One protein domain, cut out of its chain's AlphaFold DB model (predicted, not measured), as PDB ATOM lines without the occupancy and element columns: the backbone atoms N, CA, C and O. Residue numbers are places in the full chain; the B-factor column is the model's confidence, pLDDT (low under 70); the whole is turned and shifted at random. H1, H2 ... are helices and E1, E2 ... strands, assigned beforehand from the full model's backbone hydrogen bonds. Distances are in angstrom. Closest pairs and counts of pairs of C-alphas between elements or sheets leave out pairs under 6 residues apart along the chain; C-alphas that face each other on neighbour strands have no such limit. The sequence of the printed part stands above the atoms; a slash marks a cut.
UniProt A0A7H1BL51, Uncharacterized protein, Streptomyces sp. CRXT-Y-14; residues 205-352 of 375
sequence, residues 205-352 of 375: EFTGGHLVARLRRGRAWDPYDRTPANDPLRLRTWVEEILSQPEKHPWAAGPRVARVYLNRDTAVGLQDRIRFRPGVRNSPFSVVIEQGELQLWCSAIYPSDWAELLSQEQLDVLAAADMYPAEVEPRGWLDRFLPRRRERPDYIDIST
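This is residues 205 to 352 of the 375 residues of an uncharacterized protein of Streptomyces sp. CRXT-Y-14 (UniProt A0A7H1BL51). A strongly twisted sheet of six strands has two helices, H1 and H3, packed over one face, while short H2 is on the opposite face, beside the strands. H4 lies far from the sheet, within the loop from H3 to E6, and residues 221 to 226 stick out. The 148 printed residues run E1, E2, H1, E3, H2, E4, E5, H3, H4, E6; the sheet, in order E1, E2, E5, E4, E3, E6, is mixed. The class is mixed, helices and strands, with under half of the residues in named elements. The whole is compact, with a radius of gyration of the C-alphas of 16.3 A and spans of 48 by 37 by 34 A.

E1, residues 205 to 207, forms an antiparallel hairpin with E2, residues 210 to 215; N 205 and O 212 are 2.8 A apart. E2 is parallel to E5, residues 294 to 299, with N 213 and O 295 at 2.9 A. H1, residues 235 to 243, is on the sheet at a height of 10.1 A, along the strands, over E5 and only just over E4, residues 285 to 291, where 3 of its C-alphas fall. E2, H1 and E3, residues 256 to 261, make a split strand-helix-strand unit, two strands running the same way with others between them, here E5 and E4; its crossover is right-handed. E4 is antiparallel to E3, with N 259 and O 288 at 2.8 A. H2, residues 264 to 269, is over none of the strands; its closest C-alpha pair with E4 is Ala 267 and Ser 286, 6.4 A. E4 and E5 form a hairpin, with N 296 and O 289 at 2.8 A. H3, residues 312 to 320, is over E4 at a height of 9.4 A, on the same face as H1. H1 and H3 touch, closest at the C-alphas of Arg 236 and Ala 320, 5.4 A, at a shallow tilt of 26 degrees, the same way. H4, residues 333 to 337, is apart from H3. E6, residues 347 to 351, is antiparallel to E3, with N 258 and O 350 at 2.7 A. In H1, H2 and H3 every O i to N i+4 pair is within hydrogen-bond range; in H4 0 of 1 is, and 1 of 2 O i to N i+3 pairs.

E1 begins at C-alpha 205, (109.319, 147.899, 177.040). E2 measures 15.8 A, E3 16.7 A, E4 17.0 A, E5 16.4 A and E6 13.3 A; H1 measures 10.1 A and H3 12.1 A. E6 ends at C-alpha 351, (129.729, 145.515, 165.355).

The C-alphas of Tyr 224 and Arg 341, the two farthest apart, are 49.4 A apart. The printed part has no cut. The links E2 to H1, H1 to E3, H2 to E4, E5 to H3 and H3 to H4 are long. The mean pLDDT of the printed part is 73.9; 52 residues are under 70, among them 218 to 230, 268 to 284 and 325 to 344.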
ATOM      1  N   GLU A 205     109.366 148.304 175.644       83.19
ATOM      2  CA  GLU A 205     109.319 147.899 177.040       83.19
ATOM      3  C   GLU A 205     110.517 148.489 177.772       83.19
ATOM      4  O   GLU A 205     111.562 148.724 177.171       83.19
ATOM      5  N   PHE A 206     110.376 148.709 179.076       78.88
ATOM      6  CA  PHE A 206     111.499 149.074 179.926       78.88
ATOM      7  C   PHE A 206     111.802 147.885 180.828       78.88
ATOM      8  O   PHE A 206     111.007 147.571 181.711       78.88
ATOM      9  N   THR A 207     112.884 147.158 180.544       72.62
ATOM     10  CA  THR A 207     113.298 145.959 181.294       72.62
ATOM     11  C   THR A 207     114.775 146.053 181.643       72.62
ATOM     12  O   THR A 207     115.583 146.406 180.795       72.62
ATOM     13  N   GLY A 208     115.122 145.804 182.909       66.44
ATOM     14  CA  GLY A 208     116.519 145.814 183.344       66.44
ATOM     15  C   GLY A 208     117.224 147.168 183.297       66.44
ATOM     16  O   GLY A 208     118.439 147.223 183.325       66.44
ATOM     17  N   GLY A 209     116.502 148.281 183.178       70.75
ATOM     18  CA  GLY A 209     117.148 149.572 182.919       70.75
ATOM     19  C   GLY A 209     117.376 149.875 181.433       70.75
ATOM     20  O   GLY A 209     117.876 150.953 181.124       70.75
ATOM     21  N   HIS A 210     116.932 148.998 180.526       76.88
ATOM     22  CA  HIS A 210     117.053 149.164 179.077       76.88
ATOM     23  C   HIS A 210     115.698 149.253 178.383       76.88
ATOM     24  O   HIS A 210     114.679 148.728 178.845       76.88
ATOM     25  N   LEU A 211     115.706 149.912 177.231       87.81
ATOM     26  CA  LEU A 211     114.580 149.981 176.319       87.81
ATOM     27  C   LEU A 211     114.625 148.760 175.400       87.81
ATOM     28  O   LEU A 211     115.600 148.548 174.694       87.81
ATOM     29  N   VAL A 212     113.574 147.949 175.389       86.62
ATOM     30  CA  VAL A 212     113.527 146.697 174.627       86.62
ATOM     31  C   VAL A 212     112.332 146.720 173.685       86.62
ATOM     32  O   VAL A 212     111.192 146.782 174.137       86.62
ATOM     33  N   ALA A 213     112.566 146.612 172.378       88.06
ATOM     34  CA  ALA A 213     111.511 146.409 171.387       88.06
ATOM     35  C   ALA A 213     111.622 145.015 170.768       88.06
ATOM     36  O   ALA A 213     112.697 144.559 170.373       88.06
ATOM     37  N   ARG A 214     110.492 144.313 170.671       85.88
ATOM     38  CA  ARG A 214     110.445 142.933 170.168       85.88
ATOM     39  C   ARG A 214     109.783 142.866 168.802       85.88
ATOM     40  O   ARG A 214     108.560 142.939 168.685       85.88
ATOM     41  N   LEU A 215     110.599 142.663 167.777       87.25
ATOM     42  CA  LEU A 215     110.203 142.672 166.378       87.25
ATOM     43  C   LEU A 215     109.938 141.247 165.907       87.25
ATOM     44  O   LEU A 215     110.835 140.405 165.813       87.25
ATOM     45  N   ARG A 216     108.669 140.961 165.623       82.06
ATOM     46  CA  ARG A 216     108.236 139.672 165.086       82.06
ATOM     47  C   ARG A 216     107.724 139.844 163.675       82.06
ATOM     48  O   ARG A 216     107.027 140.815 163.396       82.06
ATOM     49  N   ARG A 217     107.962 138.837 162.833       72.50
ATOM     50  CA  ARG A 217     107.274 138.726 161.544       72.50
ATOM     51  C   ARG A 217     105.783 138.525 161.806       72.50
ATOM     52  O   ARG A 217     105.328 137.426 162.122       72.50
ATOM     53  N   GLY A 218     105.030 139.613 161.748       60.78
ATOM     54  CA  GLY A 218     103.576 139.604 161.795       60.78
ATOM     55  C   GLY A 218     103.001 139.649 160.387       60.78
ATOM     56  O   GLY A 218     103.616 140.191 159.472       60.78
ATOM     57  N   ARG A 219     101.770 139.151 160.212       47.38
ATOM     58  CA  ARG A 219     100.915 139.741 159.178       47.38
ATOM     59  C   ARG A 219     100.652 141.158 159.653       47.38
ATOM     60  O   ARG A 219     100.004 141.322 160.687       47.38
ATOM     61  N   ALA A 220     101.189 142.151 158.960       46.16
ATOM     62  CA  ALA A 220     100.753 143.510 159.184       46.16
ATOM     63  C   ALA A 220      99.262 143.557 158.854       46.16
ATOM     64  O   ALA A 220      98.870 143.480 157.695       46.16
ATOM     65  N   TRP A 221      98.413 143.598 159.876       38.56
ATOM     66  CA  TRP A 221      97.044 144.035 159.669       38.56
ATOM     67  C   TRP A 221      97.076 145.556 159.719       38.56
ATOM     68  O   TRP A 221      96.700 146.175 160.708       38.56
ATOM     69  N   ASP A 222      97.651 146.142 158.674       47.25
ATOM     70  CA  ASP A 222      97.348 147.512 158.317       47.25
ATOM     71  C   ASP A 222      96.170 147.435 157.337       47.25
ATOM     72  O   ASP A 222      96.347 146.909 156.237       47.25
ATOM     73  N   PRO A 223      94.962 147.903 157.697       40.91
ATOM     74  CA  PRO A 223      93.842 147.960 156.760       40.91
ATOM     75  C   PRO A 223      94.125 148.832 155.518       40.91
ATOM     76  O   PRO A 223      93.324 148.814 154.585       40.91
ATOM     77  N   TYR A 224      95.252 149.553 155.485       48.38
ATOM     78  CA  TYR A 224      95.724 150.379 154.372       48.38
ATOM     79  C   TYR A 224      97.038 149.885 153.735       48.38
ATOM     80  O   TYR A 224      97.574 150.573 152.868       48.38
ATOM     81  N   ASP A 225      97.514 148.693 154.118       41.78
ATOM     82  CA  ASP A 225      98.582 147.929 153.453       41.78
ATOM     83  C   ASP A 225      99.878 148.720 153.156       41.78
ATOM     84  O   ASP A 225     100.491 148.573 152.100       41.78
ATOM     85  N   ARG A 226     100.328 149.577 154.088       52.34
ATOM     86  CA  ARG A 226     101.571 150.362 153.937       52.34
ATOM     87  C   ARG A 226     102.753 149.800 154.710       52.34
ATOM     88  O   ARG A 226     103.671 150.535 155.062       52.34
ATOM     89  N   THR A 227     102.771 148.499 154.989       53.97
ATOM     90  CA  THR A 227     104.042 147.909 155.431       53.97
ATOM     91  C   THR A 227     104.959 147.907 154.218       53.97
ATOM     92  O   THR A 227     104.561 147.340 153.198       53.97
ATOM     93  N   PRO A 228     106.144 148.544 154.271       55.09
ATOM     94  CA  PRO A 228     107.078 148.466 153.165       55.09
ATOM     95  C   PRO A 228     107.268 146.988 152.836       55.09
ATOM     96  O   PRO A 228     107.603 146.200 153.721       55.09
ATOM     97  N   ALA A 229     107.020 146.592 151.585       54.66
ATOM     98  CA  ALA A 229     107.053 145.183 151.177       54.66
ATOM     99  C   ALA A 229     108.393 144.487 151.516       54.66
ATOM    100  O   ALA A 229     108.459 143.262 151.581       54.66
ATOM    101  N   ASN A 230     109.435 145.283 151.784       64.12
ATOM    102  CA  ASN A 230     110.798 144.870 152.089       64.12
ATOM    103  C   ASN A 230     111.202 145.055 153.569       64.12
ATOM    104  O   ASN A 230     112.390 144.989 153.869       64.12
ATOM    105  N   ASP A 231     110.260 145.301 154.489       72.69
ATOM    106  CA  ASP A 231     110.555 145.414 155.927       72.69
ATOM    107  C   ASP A 231     109.524 144.678 156.813       72.69
ATOM    108  O   ASP A 231     108.733 145.289 157.539       72.69
ATOM    109  N   PRO A 232     109.508 143.332 156.778       70.31
ATOM    110  CA  PRO A 232     108.510 142.524 157.484       70.31
ATOM    111  C   PRO A 232     108.626 142.585 159.016       70.31
ATOM    112  O   PRO A 232     107.724 142.121 159.716       70.31
ATOM    113  N   LEU A 233     109.735 143.114 159.542       79.19
ATOM    114  CA  LEU A 233     109.946 143.349 160.971       79.19
ATOM    115  C   LEU A 233     109.745 144.813 161.371       79.19
ATOM    116  O   LEU A 233     109.669 145.095 162.566       79.19
ATOM    117  N   ARG A 234     109.643 145.722 160.393       85.06
ATOM    118  CA  ARG A 234     109.717 147.177 160.582       85.06
ATOM    119  C   ARG A 234     111.047 147.644 161.187       85.06
ATOM    120  O   ARG A 234     111.101 148.670 161.862       85.06
ATOM    121  N   LEU A 235     112.104 146.852 161.005       89.38
ATOM    122  CA  LEU A 235     113.434 147.117 161.547       89.38
ATOM    123  C   LEU A 235     114.097 148.295 160.835       89.38
ATOM    124  O   LEU A 235     114.730 149.118 161.489       89.38
ATOM    125  N   ARG A 236     113.914 148.419 159.519       88.44
ATOM    126  CA  ARG A 236     114.438 149.559 158.767       88.44
ATOM    127  C   ARG A 236     113.810 150.858 159.260       88.44
ATOM    128  O   ARG A 236     114.527 151.830 159.443       88.44
ATOM    129  N   THR A 237     112.511 150.848 159.568       87.12
ATOM    130  CA  THR A 237     111.844 152.001 160.194       87.12
ATOM    131  C   THR A 237     112.491 152.377 161.529       87.12
ATOM    132  O   THR A 237     112.809 153.542 161.732       87.12
ATOM    133  N   TRP A 238     112.770 151.406 162.411       91.81
ATOM    134  CA  TRP A 238     113.515 151.669 163.652       91.81
ATOM    135  C   TRP A 238     114.901 152.270 163.387       91.81
ATOM    136  O   TRP A 238     115.340 153.171 164.100       91.81
ATOM    137  N   VAL A 239     115.596 151.783 162.361       92.06
ATOM    138  CA  VAL A 239     116.934 152.264 162.015       92.06
ATOM    139  C   VAL A 239     116.883 153.700 161.491       92.06
ATOM    140  O   VAL A 239     117.594 154.557 162.004       92.06
ATOM    141  N   GLU A 240     116.030 153.979 160.510       91.06
ATOM    142  CA  GLU A 240     115.928 155.280 159.839       91.06
ATOM    143  C   GLU A 240     115.331 156.371 160.740       91.06
ATOM    144  O   GLU A 240     115.812 157.505 160.739       91.06
ATOM    145  N   GLU A 241     114.291 156.046 161.514       89.94
ATOM    146  CA  GLU A 241     113.576 157.031 162.332       89.94
ATOM    147  C   GLU A 241     114.230 157.269 163.694       89.94
ATOM    148  O   GLU A 241     114.094 158.362 164.237       89.94
ATOM    149  N   ILE A 242     114.924 156.269 164.252       92.88
ATOM    150  CA  ILE A 242     115.415 156.321 165.637       92.88
ATOM    151  C   ILE A 242     116.927 156.145 165.699       92.88
ATOM    152  O   ILE A 242     117.634 157.058 166.120       92.88
ATOM    153  N   LEU A 243     117.445 154.990 165.273       92.81
ATOM    154  CA  LEU A 243     118.859 154.657 165.484       92.81
ATOM    155  C   LEU A 243     119.829 155.538 164.683       92.81
ATOM    156  O   LEU A 243     120.994 155.665 165.058       92.81
ATOM    157  N   SER A 244     119.372 156.125 163.580       93.06
ATOM    158  CA  SER A 244     120.155 157.019 162.721       93.06
ATOM    159  C   SER A 244     119.888 158.506 162.990       93.06
ATOM    160  O   SER A 244     120.424 159.344 162.270       93.06
ATOM    161  N   GLN A 245     119.101 158.839 164.022       92.94
ATOM    162  CA  GLN A 245     118.776 160.218 164.422       92.94
ATOM    163  C   GLN A 245     119.208 160.499 165.875       92.94
ATOM    164  O   GLN A 245     118.364 160.785 166.732       92.94
ATOM    165  N   PRO A 246     120.510 160.398 166.208       91.25
ATOM    166  CA  PRO A 246     121.001 160.551 167.581       91.25
ATOM    167  C   PRO A 246     120.718 161.938 168.179       91.25
ATOM    168  O   PRO A 246     120.591 162.073 169.393       91.25
ATOM    169  N   GLU A 247     120.587 162.972 167.348       90.69
ATOM    170  CA  GLU A 247     120.192 164.318 167.765       90.69
ATOM    171  C   GLU A 247     118.731 164.397 168.226       90.69
ATOM    172  O   GLU A 247     118.421 165.163 169.138       90.69
ATOM    173  N   LYS A 248     117.842 163.594 167.627       90.00
ATOM    174  CA  LYS A 248     116.421 163.522 167.992       90.00
ATOM    175  C   LYS A 248     116.187 162.529 169.130       90.00
ATOM    176  O   LYS A 248     115.349 162.762 170.001       90.00
ATOM    177  N   HIS A 249     116.957 161.445 169.149       92.38
ATOM    178  CA  HIS A 249     116.839 160.357 170.112       92.38
ATOM    179  C   HIS A 249     118.187 160.064 170.795       92.38
ATOM    180  O   HIS A 249     118.792 159.022 170.539       92.38
ATOM    181  N   PRO A 250     118.659 160.937 171.714       90.31
ATOM    182  CA  PRO A 250     119.958 160.765 172.375       90.31
ATOM    183  C   PRO A 250     120.108 159.443 173.135       90.31
ATOM    184  O   PRO A 250     121.208 158.920 173.270       90.31
ATOM    185  N   TRP A 251     118.998 158.871 173.601       90.56
ATOM    186  CA  TRP A 251     118.955 157.574 174.281       90.56
ATOM    187  C   TRP A 251     119.224 156.378 173.361       90.56
ATOM    188  O   TRP A 251     119.555 155.301 173.840       90.56
ATOM    189  N   ALA A 252     119.111 156.556 172.045       92.19
ATOM    190  CA  ALA A 252     119.513 155.577 171.040       92.19
ATOM    191  C   ALA A 252     120.873 155.927 170.410       92.19
ATOM    192  O   ALA A 252     121.261 155.335 169.404       92.19
ATOM    193  N   ALA A 253     121.608 156.902 170.954       91.25
ATOM    194  CA  ALA A 253     122.922 157.267 170.444       91.25
ATOM    195  C   ALA A 253     124.004 156.290 170.931       91.25
ATOM    196  O   ALA A 253     123.962 155.790 172.053       91.25
ATOM    197  N   GLY A 254     125.012 156.051 170.092       90.00
ATOM    198  CA  GLY A 254     126.155 155.200 170.424       90.00
ATOM    199  C   GLY A 254     126.534 154.243 169.295       90.00
ATOM    200  O   GLY A 254     125.903 154.261 168.235       90.00
ATOM    201  N   PRO A 255     127.577 153.421 169.497       90.38
ATOM    202  CA  PRO A 255     127.932 152.374 168.548       90.38
ATOM    203  C   PRO A 255     126.820 151.324 168.480       90.38
ATOM    204  O   PRO A 255     126.182 151.013 169.487       90.38
ATOM    205  N   ARG A 256     126.602 150.778 167.282       91.31
ATOM    206  CA  ARG A 256     125.607 149.735 167.032       91.31
ATOM    207  C   ARG A 256     126.286 148.371 167.044       91.31
ATOM    208  O   ARG A 256     127.247 148.142 166.306       91.31
ATOM    209  N   VAL A 257     125.757 147.463 167.857       92.06
ATOM    210  CA  VAL A 257     126.242 146.085 167.980       92.06
ATOM    211  C   VAL A 257     125.075 145.124 167.791       92.06
ATOM    212  O   VAL A 257     123.970 145.394 168.242       92.06
ATOM    213  N   ALA A 258     125.302 144.003 167.120       92.31
ATOM    214  CA  ALA A 258     124.338 142.934 166.957       92.31
ATOM    215  C   ALA A 258     124.897 141.625 167.498       92.31
ATOM    216  O   ALA A 258     125.985 141.213 167.118       92.31
ATOM    217  N   ARG A 259     124.110 140.928 168.310       91.00
ATOM    218  CA  ARG A 259     124.358 139.541 168.695       91.00
ATOM    219  C   ARG A 259     123.476 138.620 167.876       91.00
ATOM    220  O   ARG A 259     122.253 138.775 167.861       91.00
ATOM    221  N   VAL A 260     124.081 137.634 167.227       89.44
ATOM    222  CA  VAL A 260     123.376 136.621 166.441       89.44
ATOM    223  C   VAL A 260     123.532 135.268 167.106       89.44
ATOM    224  O   VAL A 260     124.617 134.694 167.132       89.44
ATOM    225  N   TYR A 261     122.429 134.739 167.620       86.56
ATOM    226  CA  TYR A 261     122.391 133.414 168.217       86.56
ATOM    227  C   TYR A 261     122.413 132.346 167.124       86.56
ATOM    228  O   TYR A 261     121.595 132.351 166.198       86.56
ATOM    229  N   LEU A 262     123.348 131.407 167.248       83.31
ATOM    230  CA  LEU A 262     123.503 130.282 166.324       83.31
ATOM    231  C   LEU A 262     122.731 129.047 166.798       83.31
ATOM    232  O   LEU A 262     122.445 128.154 165.998       83.31
ATOM    233  N   ASN A 263     122.365 129.018 168.083       78.44
ATOM    234  CA  ASN A 263     121.604 127.954 168.717       78.44
ATOM    235  C   ASN A 263     120.284 128.482 169.301       78.44
ATOM    236  O   ASN A 263     120.238 129.473 170.033       78.44
ATOM    237  N   ARG A 264     119.194 127.775 168.987       76.56
ATOM    238  CA  ARG A 264     117.857 128.062 169.505       76.56
ATOM    239  C   ARG A 264     117.792 127.956 171.023       76.56
ATOM    240  O   ARG A 264     117.109 128.773 171.630       76.56
ATOM    241  N   ASP A 265     118.435 126.955 171.609       73.69
ATOM    242  CA  ASP A 265     118.307 126.691 173.042       73.69
ATOM    243  C   ASP A 265     118.967 127.806 173.860       73.69
ATOM    244  O   ASP A 265     118.370 128.278 174.825       73.69
ATOM    245  N   THR A 266     120.107 128.328 173.398       73.19
ATOM    246  CA  THR A 266     120.767 129.503 173.988       73.19
ATOM    247  C   THR A 266     119.869 130.736 173.923       73.19
ATOM    248  O   THR A 266     119.619 131.381 174.939       73.19
ATOM    249  N   ALA A 267     119.296 131.027 172.751       70.88
ATOM    250  CA  ALA A 267     118.394 132.166 172.609       70.88
ATOM    251  C   ALA A 267     117.128 132.029 173.470       70.88
ATOM    252  O   ALA A 267     116.634 133.018 174.001       70.88
ATOM    253  N   VAL A 268     116.576 130.817 173.604       65.69
ATOM    254  CA  VAL A 268     115.372 130.558 174.409       65.69
ATOM    255  C   VAL A 268     115.671 130.621 175.908       65.69
ATOM    256  O   VAL A 268     114.854 131.172 176.641       65.69
ATOM    257  N   GLY A 269     116.831 130.127 176.355       58.34
ATOM    258  CA  GLY A 269     117.251 130.162 177.761       58.34
ATOM    259  C   GLY A 269     117.371 131.582 178.323       58.34
ATOM    260  O   GLY A 269     116.994 131.826 179.464       58.34
ATOM    261  N   LEU A 270     117.770 132.544 177.486       58.75
ATOM    262  CA  LEU A 270     117.802 133.976 177.824       58.75
ATOM    263  C   LEU A 270     116.417 134.649 177.715       58.75
ATOM    264  O   LEU A 270     116.185 135.746 178.218       58.75
ATOM    265  N   GLN A 271     115.453 133.977 177.076       57.91
ATOM    266  CA  GLN A 271     114.092 134.461 176.826       57.91
ATOM    267  C   GLN A 271     113.043 133.848 177.768       57.91
ATOM    268  O   GLN A 271     111.855 134.111 177.574       57.91
ATOM    269  N   ASP A 272     113.422 133.073 178.792       45.97
ATOM    270  CA  ASP A 272     112.518 132.244 179.620       45.97
ATOM    271  C   ASP A 272     111.430 133.026 180.403       45.97
ATOM    272  O   ASP A 272     110.495 132.454 180.974       45.97
ATOM    273  N   ARG A 273     111.467 134.366 180.379       49.12
ATOM    274  CA  ARG A 273     110.395 135.245 180.891       49.12
ATOM    275  C   ARG A 273     109.353 135.651 179.832       49.12
ATOM    276  O   ARG A 273     108.299 136.192 180.178       49.12
ATOM    277  N   ILE A 274     109.574 135.335 178.555       45.75
ATOM    278  CA  ILE A 274     108.676 135.609 177.426       45.75
ATOM    279  C   ILE A 274     107.770 134.389 177.214       45.75
ATOM    280  O   ILE A 274     108.164 133.364 176.668       45.75
ATOM    281  N   ARG A 275     106.504 134.484 177.641       43.16
ATOM    282  CA  ARG A 275     105.534 133.377 177.533       43.16
ATOM    283  C   ARG A 275     105.296 132.972 176.073       43.16
ATOM    284  O   ARG A 275     104.515 133.613 175.364       43.16
ATOM    285  N   PHE A 276     105.873 131.854 175.644       43.72
ATOM    286  CA  PHE A 276     105.480 131.185 174.407       43.72
ATOM    287  C   PHE A 276     104.146 130.456 174.616       43.72
ATOM    288  O   PHE A 276     103.942 129.750 175.604       43.72
ATOM    289  N   ARG A 277     103.189 130.646 173.700       38.53
ATOM    290  CA  ARG A 277     101.956 129.846 173.701       38.53
ATOM    291  C   ARG A 277     102.315 128.411 173.280       38.53
ATOM    292  O   ARG A 277     102.943 128.259 172.230       38.53
ATOM    293  N   PRO A 278     101.887 127.368 174.017       33.25
ATOM    294  CA  PRO A 278     102.034 125.987 173.568       33.25
ATOM    295  C   PRO A 278     101.435 125.816 172.164       33.25
ATOM    296  O   PRO A 278     100.321 126.272 171.908       33.25
ATOM    297  N   GLY A 279     102.186 125.202 171.247       34.69
ATOM    298  CA  GLY A 279     101.762 124.961 169.861       34.69
ATOM    299  C   GLY A 279     102.097 126.072 168.861       34.69
ATOM    300  O   GLY A 279     101.981 125.851 167.657       34.69
ATOM    301  N   VAL A 280     102.577 127.234 169.312       42.03
ATOM    302  CA  VAL A 280     103.084 128.265 168.404       42.03
ATOM    303  C   VAL A 280     104.567 127.999 168.138       42.03
ATOM    304  O   VAL A 280     105.414 128.270 168.985       42.03
ATOM    305  N   ARG A 281     104.889 127.478 166.946       42.53
ATOM    306  CA  ARG A 281     106.264 127.355 166.417       42.53
ATOM    307  C   ARG A 281     106.843 128.735 166.044       42.53
ATOM    308  O   ARG A 281     107.323 128.915 164.933       42.53
ATOM    309  N   ASN A 282     106.725 129.735 166.920       46.72
ATOM    310  CA  ASN A 282     107.306 131.052 166.668       46.72
ATOM    311  C   ASN A 282     108.828 130.921 166.674       46.72
ATOM    312  O   ASN A 282     109.381 130.314 167.594       46.72
ATOM    313  N   SER A 283     109.476 131.486 165.654       53.94
ATOM    314  CA  SER A 283     110.931 131.592 165.620       53.94
ATOM    315  C   SER A 283     111.405 132.289 166.899       53.94
ATOM    316  O   SER A 283     110.831 133.330 167.246       53.94
ATOM    317  N   PRO A 284     112.395 131.739 167.623       67.81
ATOM    318  CA  PRO A 284     113.073 132.483 168.676       67.81
ATOM    319  C   PRO A 284     113.601 133.794 168.090       67.81
ATOM    320  O   PRO A 284     113.988 133.830 166.918       67.81
ATOM    321  N   PHE A 285     113.621 134.864 168.883       81.75
ATOM    322  CA  PHE A 285     114.442 136.014 168.510       81.75
ATOM    323  C   PHE A 285     115.882 135.510 168.427       81.75
ATOM    324  O   PHE A 285     116.358 134.896 169.381       81.75
ATOM    325  N   SER A 286     116.505 135.643 167.262       88.00
ATOM    326  CA  SER A 286     117.824 135.066 166.973       88.00
ATOM    327  C   SER A 286     118.855 136.132 166.630       88.00
ATOM    328  O   SER A 286     120.033 135.812 166.513       88.00
ATOM    329  N   VAL A 287     118.424 137.389 166.506       90.88
ATOM    330  CA  VAL A 287     119.287 138.557 166.344       90.88
ATOM    331  C   VAL A 287     118.837 139.623 167.338       90.88
ATOM    332  O   VAL A 287     117.645 139.928 167.412       90.88
ATOM    333  N   VAL A 288     119.774 140.179 168.098       91.94
ATOM    334  CA  VAL A 288     119.558 141.306 169.016       91.94
ATOM    335  C   VAL A 288     120.447 142.442 168.557       91.94
ATOM    336  O   VAL A 288     121.644 142.229 168.431       91.94
ATOM    337  N   ILE A 289     119.882 143.615 168.288       93.75
ATOM    338  CA  ILE A 289     120.637 144.821 167.923       93.75
ATOM    339  C   ILE A 289     120.575 145.783 169.103       93.75
ATOM    340  O   ILE A 289     119.482 146.146 169.522       93.75
ATOM    341  N   GLU A 290     121.722 146.203 169.620       93.06
ATOM    342  CA  GLU A 290     121.865 147.170 170.706       93.06
ATOM    343  C   GLU A 290     122.504 148.461 170.188       93.06
ATOM    344  O   GLU A 290     123.495 148.431 169.451       93.06
ATOM    345  N   GLN A 291     121.929 149.599 170.574       92.75
ATOM    346  CA  GLN A 291     122.505 150.919 170.354       92.75
ATOM    347  C   GLN A 291     122.013 151.886 171.436       92.75
ATOM    348  O   GLN A 291     120.809 152.114 171.587       92.75
ATOM    349  N   GLY A 292     122.948 152.469 172.187       90.88
ATOM    350  CA  GLY A 292     122.613 153.284 173.353       90.88
ATOM    351  C   GLY A 292     121.882 152.458 174.413       90.88
ATOM    352  O   GLY A 292     122.353 151.396 174.811       90.88
ATOM    353  N   GLU A 293     120.719 152.931 174.854       90.12
ATOM    354  CA  GLU A 293     119.849 152.234 175.808       90.12
ATOM    355  C   GLU A 293     118.853 151.270 175.140       90.12
ATOM    356  O   GLU A 293     118.106 150.583 175.840       90.12
ATOM    357  N   LEU A 294     118.794 151.238 173.803       92.31
ATOM    358  CA  LEU A 294     117.801 150.486 173.039       92.31
ATOM    359  C   LEU A 294     118.336 149.131 172.569       92.31
ATOM    360  O   LEU A 294     119.380 149.050 171.926       92.31
ATOM    361  N   GLN A 295     117.539 148.086 172.791       91.88
ATOM    362  CA  GLN A 295     117.700 146.755 172.222       91.88
ATOM    363  C   GLN A 295     116.508 146.370 171.333       91.88
ATOM    364  O   GLN A 295     115.357 146.331 171.774       91.88
ATOM    365  N   LEU A 296     116.786 145.995 170.086       92.56
ATOM    366  CA  LEU A 296     115.823 145.458 169.128       92.56
ATOM    367  C   LEU A 296     115.998 143.944 169.006       92.56
ATOM    368  O   LEU A 296     116.961 143.448 168.423       92.56
ATOM    369  N   TRP A 297     115.033 143.196 169.526       90.44
ATOM    370  CA  TRP A 297     115.017 141.737 169.478       90.44
ATOM    371  C   TRP A 297     114.254 141.282 168.241       90.44
ATOM    372  O   TRP A 297     113.032 141.422 168.170       90.44
ATOM    373  N   CYS A 298     114.963 140.720 167.267       90.56
ATOM    374  CA  CYS A 298     114.447 140.419 165.938       90.56
ATOM    375  C   CYS A 298     114.226 138.915 165.740       90.56
ATOM    376  O   CYS A 298     115.107 138.084 165.978       90.56
ATOM    377  N   SER A 299     113.022 138.541 165.298       87.62
ATOM    378  CA  SER A 299     112.722 137.155 164.947       87.62
ATOM    379  C   SER A 299     113.287 136.826 163.565       87.62
ATOM    380  O   SER A 299     112.809 137.376 162.571       87.62
ATOM    381  N   ALA A 300     114.220 135.884 163.504       86.81
ATOM    382  CA  ALA A 300     114.704 135.291 162.262       86.81
ATOM    383  C   ALA A 300     114.859 133.776 162.434       86.81
ATOM    384  O   ALA A 300     115.116 133.287 163.541       86.81
ATOM    385  N   ILE A 301     114.643 133.021 161.362       84.62
ATOM    386  CA  ILE A 301     114.782 131.560 161.358       84.62
ATOM    387  C   ILE A 301     116.259 131.164 161.510       84.62
ATOM    388  O   ILE A 301     117.145 131.847 161.013       84.62
ATOM    389  N   TYR A 302     116.531 130.056 162.202       82.44
ATOM    390  CA  TYR A 302     117.874 129.470 162.306       82.44
ATOM    391  C   TYR A 302     118.248 128.746 161.006       82.44
ATOM    392  O   TYR A 302     117.351 128.224 160.339       82.44
ATOM    393  N   PRO A 303     119.539 128.665 160.636       79.31
ATOM    394  CA  PRO A 303     119.955 127.963 159.425       79.31
ATOM    395  C   PRO A 303     119.479 126.504 159.456       79.31
ATOM    396  O   PRO A 303     119.698 125.785 160.432       79.31
ATOM    397  N   SER A 304     118.798 126.073 158.393       73.31
ATOM    398  CA  SER A 304     118.363 124.681 158.221       73.31
ATOM    399  C   SER A 304     119.471 123.803 157.637       73.31
ATOM    400  O   SER A 304     119.464 122.589 157.853       73.31
ATOM    401  N   ASP A 305     120.425 124.410 156.924       75.31
ATOM    402  CA  ASP A 305     121.627 123.760 156.419       75.31
ATOM    403  C   ASP A 305     122.768 123.866 157.444       75.31
ATOM    404  O   ASP A 305     123.214 124.946 157.836       75.31
ATOM    405  N   TRP A 306     123.303 122.716 157.856       68.12
ATOM    406  CA  TRP A 306     124.456 122.632 158.751       68.12
ATOM    407  C   TRP A 306     125.748 123.178 158.126       68.12
ATOM    408  O   TRP A 306     126.730 123.364 158.848       68.12
ATOM    409  N   ALA A 307     125.784 123.445 156.822       70.19
ATOM    410  CA  ALA A 307     126.873 124.156 156.166       70.19
ATOM    411  C   ALA A 307     126.756 125.686 156.287       70.19
ATOM    412  O   ALA A 307     127.764 126.379 156.137       70.19
ATOM    413  N   GLU A 308     125.578 126.228 156.607       74.75
ATOM    414  CA  GLU A 308     125.341 127.667 156.755       74.75
ATOM    415  C   GLU A 308     125.651 128.128 158.182       74.75
ATOM    416  O   GLU A 308     125.341 127.450 159.171       74.75
ATOM    417  N   LEU A 309     126.387 129.241 158.312       79.19
ATOM    418  CA  LEU A 309     126.660 129.846 159.624       79.19
ATOM    419  C   LEU A 309     125.439 130.632 160.102       79.19
ATOM    420  O   LEU A 309     124.966 130.384 161.204       79.19
ATOM    421  N   LEU A 310     124.931 131.504 159.232       85.31
ATOM    422  CA  LEU A 310     123.749 132.330 159.433       85.31
ATOM    423  C   LEU A 310     122.699 131.956 158.392       85.31
ATOM    424  O   LEU A 310     123.056 131.639 157.256       85.31
ATOM    425  N   SER A 311     121.424 132.005 158.764       86.06
ATOM    426  CA  SER A 311     120.345 131.876 157.785       86.06
ATOM    427  C   SER A 311     120.230 133.136 156.926       86.06
ATOM    428  O   SER A 311     120.630 134.228 157.343       86.06
ATOM    429  N   GLN A 312     119.585 133.015 155.762       84.88
ATOM    430  CA  GLN A 312     119.239 134.184 154.950       84.88
ATOM    431  C   GLN A 312     118.420 135.211 155.746       84.88
ATOM    432  O   GLN A 312     118.654 136.402 155.619       84.88
ATOM    433  N   GLU A 313     117.516 134.774 156.630       86.44
ATOM    434  CA  GLU A 313     116.717 135.710 157.426       86.44
ATOM    435  C   GLU A 313     117.549 136.480 158.454       86.44
ATOM    436  O   GLU A 313     117.270 137.648 158.702       86.44
ATOM    437  N   GLN A 314     118.556 135.843 159.058       88.81
ATOM    438  CA  GLN A 314     119.483 136.530 159.959       88.81
ATOM    439  C   GLN A 314     120.317 137.554 159.183       88.81
ATOM    440  O   GLN A 314     120.482 138.678 159.649       88.81
ATOM    441  N   LEU A 315     120.776 137.201 157.977       87.81
ATOM    442  CA  LEU A 315     121.478 138.125 157.082       87.81
ATOM    443  C   LEU A 315     120.591 139.300 156.648       87.81
ATOM    444  O   LEU A 315     121.063 140.431 156.637       87.81
ATOM    445  N   ASP A 316     119.313 139.061 156.349       86.81
ATOM    446  CA  ASP A 316     118.362 140.117 155.981       86.81
ATOM    447  C   ASP A 316     118.129 141.100 157.143       86.81
ATOM    448  O   ASP A 316     118.049 142.308 156.924       86.81
ATOM    449  N   VAL A 317     118.042 140.599 158.383       90.00
ATOM    450  CA  VAL A 317     117.927 141.431 159.596       90.00
ATOM    451  C   VAL A 317     119.163 142.304 159.779       90.00
ATOM    452  O   VAL A 317     119.041 143.506 159.998       90.00
ATOM    453  N   LEU A 318     120.347 141.704 159.670       90.31
ATOM    454  CA  LEU A 318     121.617 142.410 159.788       90.31
ATOM    455  C   LEU A 318     121.766 143.484 158.699       90.31
ATOM    456  O   LEU A 318     122.073 144.634 159.005       90.31
ATOM    457  N   ALA A 319     121.440 143.147 157.449       87.75
ATOM    458  CA  ALA A 319     121.451 144.086 156.333       87.75
ATOM    459  C   ALA A 319     120.457 145.243 156.531       87.75
ATOM    460  O   ALA A 319     120.784 146.383 156.224       87.75
ATOM    461  N   ALA A 320     119.264 144.983 157.075       88.44
ATOM    462  CA  ALA A 320     118.287 146.031 157.387       88.44
ATOM    463  C   ALA A 320     118.743 146.981 158.510       88.44
ATOM    464  O   ALA A 320     118.187 148.069 158.631       88.44
ATOM    465  N   ALA A 321     119.733 146.575 159.307       90.31
ATOM    466  CA  ALA A 321     120.364 147.381 160.345       90.31
ATOM    467  C   ALA A 321     121.716 147.977 159.922       90.31
ATOM    468  O   ALA A 321     122.441 148.485 160.781       90.31
ATOM    469  N   ASP A 322     122.067 147.906 158.634       88.44
ATOM    470  CA  ASP A 322     123.368 148.314 158.085       88.44
ATOM    471  C   ASP A 322     124.558 147.631 158.780       88.44
ATOM    472  O   ASP A 322     125.648 148.188 158.912       88.44
ATOM    473  N   MET A 323     124.349 146.399 159.243       85.75
ATOM    474  CA  MET A 323     125.362 145.592 159.906       85.75
ATOM    475  C   MET A 323     125.778 144.478 158.960       85.75
ATOM    476  O   MET A 323     125.070 143.492 158.795       85.75
ATOM    477  N   TYR A 324     126.930 144.621 158.318       76.12
ATOM    478  CA  TYR A 324     127.488 143.548 157.505       76.12
ATOM    479  C   TYR A 324     128.622 142.886 158.276       76.12
ATOM    480  O   TYR A 324     129.571 143.574 158.655       76.12
ATOM    481  N   PRO A 325     128.569 141.567 158.511       64.50
ATOM    482  CA  PRO A 325     129.710 140.877 159.078       64.50
ATOM    483  C   PRO A 325     130.865 140.914 158.071       64.50
ATOM    484  O   PRO A 325     130.873 140.158 157.102       64.50
ATOM    485  N   ALA A 326     131.843 141.792 158.303       57.62
ATOM    486  CA  ALA A 326     133.034 141.916 157.460       57.62
ATOM    487  C   ALA A 326     133.841 140.601 157.379       57.62
ATOM    488  O   ALA A 326     134.554 140.375 156.406       57.62
ATOM    489  N   GLU A 327     133.683 139.720 158.372       53.62
ATOM    490  CA  GLU A 327     134.419 138.458 158.512       53.62
ATOM    491  C   GLU A 327     133.608 137.202 158.150       53.62
ATOM    492  O   GLU A 327     134.143 136.090 158.154       53.62
ATOM    493  N   VAL A 328     132.322 137.331 157.804       56.25
ATOM    494  CA  VAL A 328     131.547 136.183 157.303       56.25
ATOM    495  C   VAL A 328     131.753 136.123 155.794       56.25
ATOM    496  O   VAL A 328     130.901 136.534 155.009       56.25
ATOM    497  N   GLU A 329     132.929 135.640 155.384       51.38
ATOM    498  CA  GLU A 329     133.223 135.408 153.971       51.38
ATOM    499  C   GLU A 329     132.108 134.548 153.339       51.38
ATOM    500  O   GLU A 329     131.736 133.504 153.898       51.38
ATOM    501  N   PRO A 330     131.568 134.939 152.166       47.06
ATOM    502  CA  PRO A 330     130.679 134.076 151.407       47.06
ATOM    503  C   PRO A 330     131.456 132.818 151.013       47.06
ATOM    504  O   PRO A 330     132.325 132.836 150.142       47.06
ATOM    505  N   ARG A 331     131.161 131.714 151.700       52.72
ATOM    506  CA  ARG A 331     131.874 130.450 151.528       52.72
ATOM    507  C   ARG A 331     131.709 129.888 150.123       52.72
ATOM    508  O   ARG A 331     130.617 129.888 149.548       52.72
ATOM    509  N   GLY A 332     132.799 129.336 149.602       51.88
ATOM    510  CA  GLY A 332     132.793 128.624 148.334       51.88
ATOM    511  C   GLY A 332     132.028 127.301 148.432       51.88
ATOM    512  O   GLY A 332     131.809 126.744 149.507       51.88
ATOM    513  N   TRP A 333     131.662 126.743 147.278       50.62
ATOM    514  CA  TRP A 333     131.000 125.434 147.154       50.62
ATOM    515  C   TRP A 333     131.689 124.307 147.956       50.62
ATOM    516  O   TRP A 333     131.015 123.414 148.466       50.62
ATOM    517  N   LEU A 334     133.020 124.354 148.092       51.62
ATOM    518  CA  LEU A 334     133.819 123.314 148.751       51.62
ATOM    519  C   LEU A 334     133.668 123.295 150.282       51.62
ATOM    520  O   LEU A 334     133.757 122.226 150.883       51.62
ATOM    521  N   ASP A 335     133.352 124.427 150.915       56.12
ATOM    522  CA  ASP A 335     133.201 124.506 152.376       56.12
ATOM    523  C   ASP A 335     131.935 123.815 152.895       56.12
ATOM    524  O   ASP A 335     131.821 123.550 154.094       56.12
ATOM    525  N   ARG A 336     130.991 123.491 152.000       55.94
ATOM    526  CA  ARG A 336     129.794 122.688 152.304       55.94
ATOM    527  C   ARG A 336     130.123 121.228 152.615       55.94
ATOM    528  O   ARG A 336     129.312 120.536 153.221       55.94
ATOM    529  N   PHE A 337     131.307 120.763 152.210       54.97
ATOM    530  CA  PHE A 337     131.753 119.379 152.387       54.97
ATOM    531  C   PHE A 337     132.682 119.186 153.588       54.97
ATOM    532  O   PHE A 337     133.009 118.050 153.929       54.97
ATOM    533  N   LEU A 338     133.099 120.269 154.252       55.44
ATOM    534  CA  LEU A 338     133.878 120.175 155.479       55.44
ATOM    535  C   LEU A 338     132.922 119.901 156.650       55.44
ATOM    536  O   LEU A 338     132.079 120.751 156.955       55.44
ATOM    537  N   PRO A 339     133.020 118.741 157.330       49.62
ATOM    538  CA  PRO A 339     132.200 118.470 158.498       49.62
ATOM    539  C   PRO A 339     132.511 119.531 159.551       49.62
ATOM    540  O   PRO A 339     133.613 119.578 160.100       49.62
ATOM    541  N   ARG A 340     131.533 120.392 159.843       56.34
ATOM    542  CA  ARG A 340     131.581 121.307 160.987       56.34
ATOM    543  C   ARG A 340     131.469 120.489 162.281       56.34
ATOM    544  O   ARG A 340     130.440 120.483 162.936       56.34
ATOM    545  N   ARG A 341     132.533 119.756 162.618       46.72
ATOM    546  CA  ARG A 341     132.772 119.138 163.933       46.72
ATOM    547  C   ARG A 341     133.531 120.071 164.882       46.72
ATOM    548  O   ARG A 341     133.988 119.625 165.924       46.72
ATOM    549  N   ARG A 342     133.686 121.350 164.526       52.81
ATOM    550  CA  ARG A 342     133.996 122.386 165.513       52.81
ATOM    551  C   ARG A 342     132.687 122.764 166.189       52.81
ATOM    552  O   ARG A 342     131.721 123.062 165.485       52.81
ATOM    553  N   GLU A 343     132.669 122.692 167.513       63.09
ATOM    554  CA  GLU A 343     131.621 123.277 168.343       63.09
ATOM    555  C   GLU A 343     131.387 124.704 167.850       63.09
ATOM    556  O   GLU A 343     132.314 125.510 167.749       63.09
ATOM    557  N   ARG A 344     130.169 124.968 167.373       69.06
ATOM    558  CA  ARG A 344     129.790 126.328 167.006       69.06
ATOM    559  C   ARG A 344     129.662 127.099 168.315       69.06
ATOM    560  O   ARG A 344     129.079 126.539 169.243       69.06
ATOM    561  N   PRO A 345     130.145 128.347 168.386       77.69
ATOM    562  CA  PRO A 345     129.812 129.176 169.527       77.69
ATOM    563  C   PRO A 345     128.291 129.354 169.576       77.69
ATOM    564  O   PRO A 345     127.605 129.287 168.550       77.69
ATOM    565  N   ASP A 346     127.762 129.582 170.768       79.12
ATOM    566  CA  ASP A 346     126.324 129.752 170.960       79.12
ATOM    567  C   ASP A 346     125.778 131.006 170.254       79.12
ATOM    568  O   ASP A 346     124.624 131.037 169.805       79.12
ATOM    569  N   TYR A 347     126.627 132.022 170.097       85.94
ATOM    570  CA  TYR A 347     126.344 133.262 169.387       85.94
ATOM    571  C   TYR A 347     127.612 133.849 168.754       85.94
ATOM    572  O   TYR A 347     128.730 133.420 169.039       85.94
ATOM    573  N   ILE A 348     127.425 134.841 167.888       86.31
ATOM    574  CA  ILE A 348     128.479 135.729 167.391       86.31
ATOM    575  C   ILE A 348     128.049 137.180 167.586       86.31
ATOM    576  O   ILE A 348     126.877 137.501 167.380       86.31
ATOM    577  N   ASP A 349     128.991 138.043 167.950       87.75
ATOM    578  CA  ASP A 349     128.774 139.488 167.993       87.75
ATOM    579  C   ASP A 349     129.320 140.129 166.712       87.75
ATOM    580  O   ASP A 349     130.378 139.762 166.204       87.75
ATOM    581  N   ILE A 350     128.552 141.058 166.157       87.25
ATOM    582  CA  ILE A 350     128.836 141.811 164.940       87.25
ATOM    583  C   ILE A 350     128.713 143.278 165.317       87.25
ATOM    584  O   ILE A 350     127.670 143.705 165.798       87.25
ATOM    585  N   SER A 351     129.740 144.076 165.084       84.44
ATOM    586  CA  SER A 351     129.729 145.515 165.355       84.44
ATOM    587  C   SER A 351     130.117 146.286 164.104       84.44
ATOM    588  O   SER A 351     130.830 145.776 163.241       84.44
ATOM    589  N   THR A 352     129.637 147.524 163.987       76.06
ATOM    590  CA  THR A 352     129.980 148.387 162.845       76.06
ATOM    591  C   THR A 352     131.465 148.760 162.814       76.06
ATOM    592  O   THR A 352     132.011 148.984 161.737       76.06
TER     593      THR A 352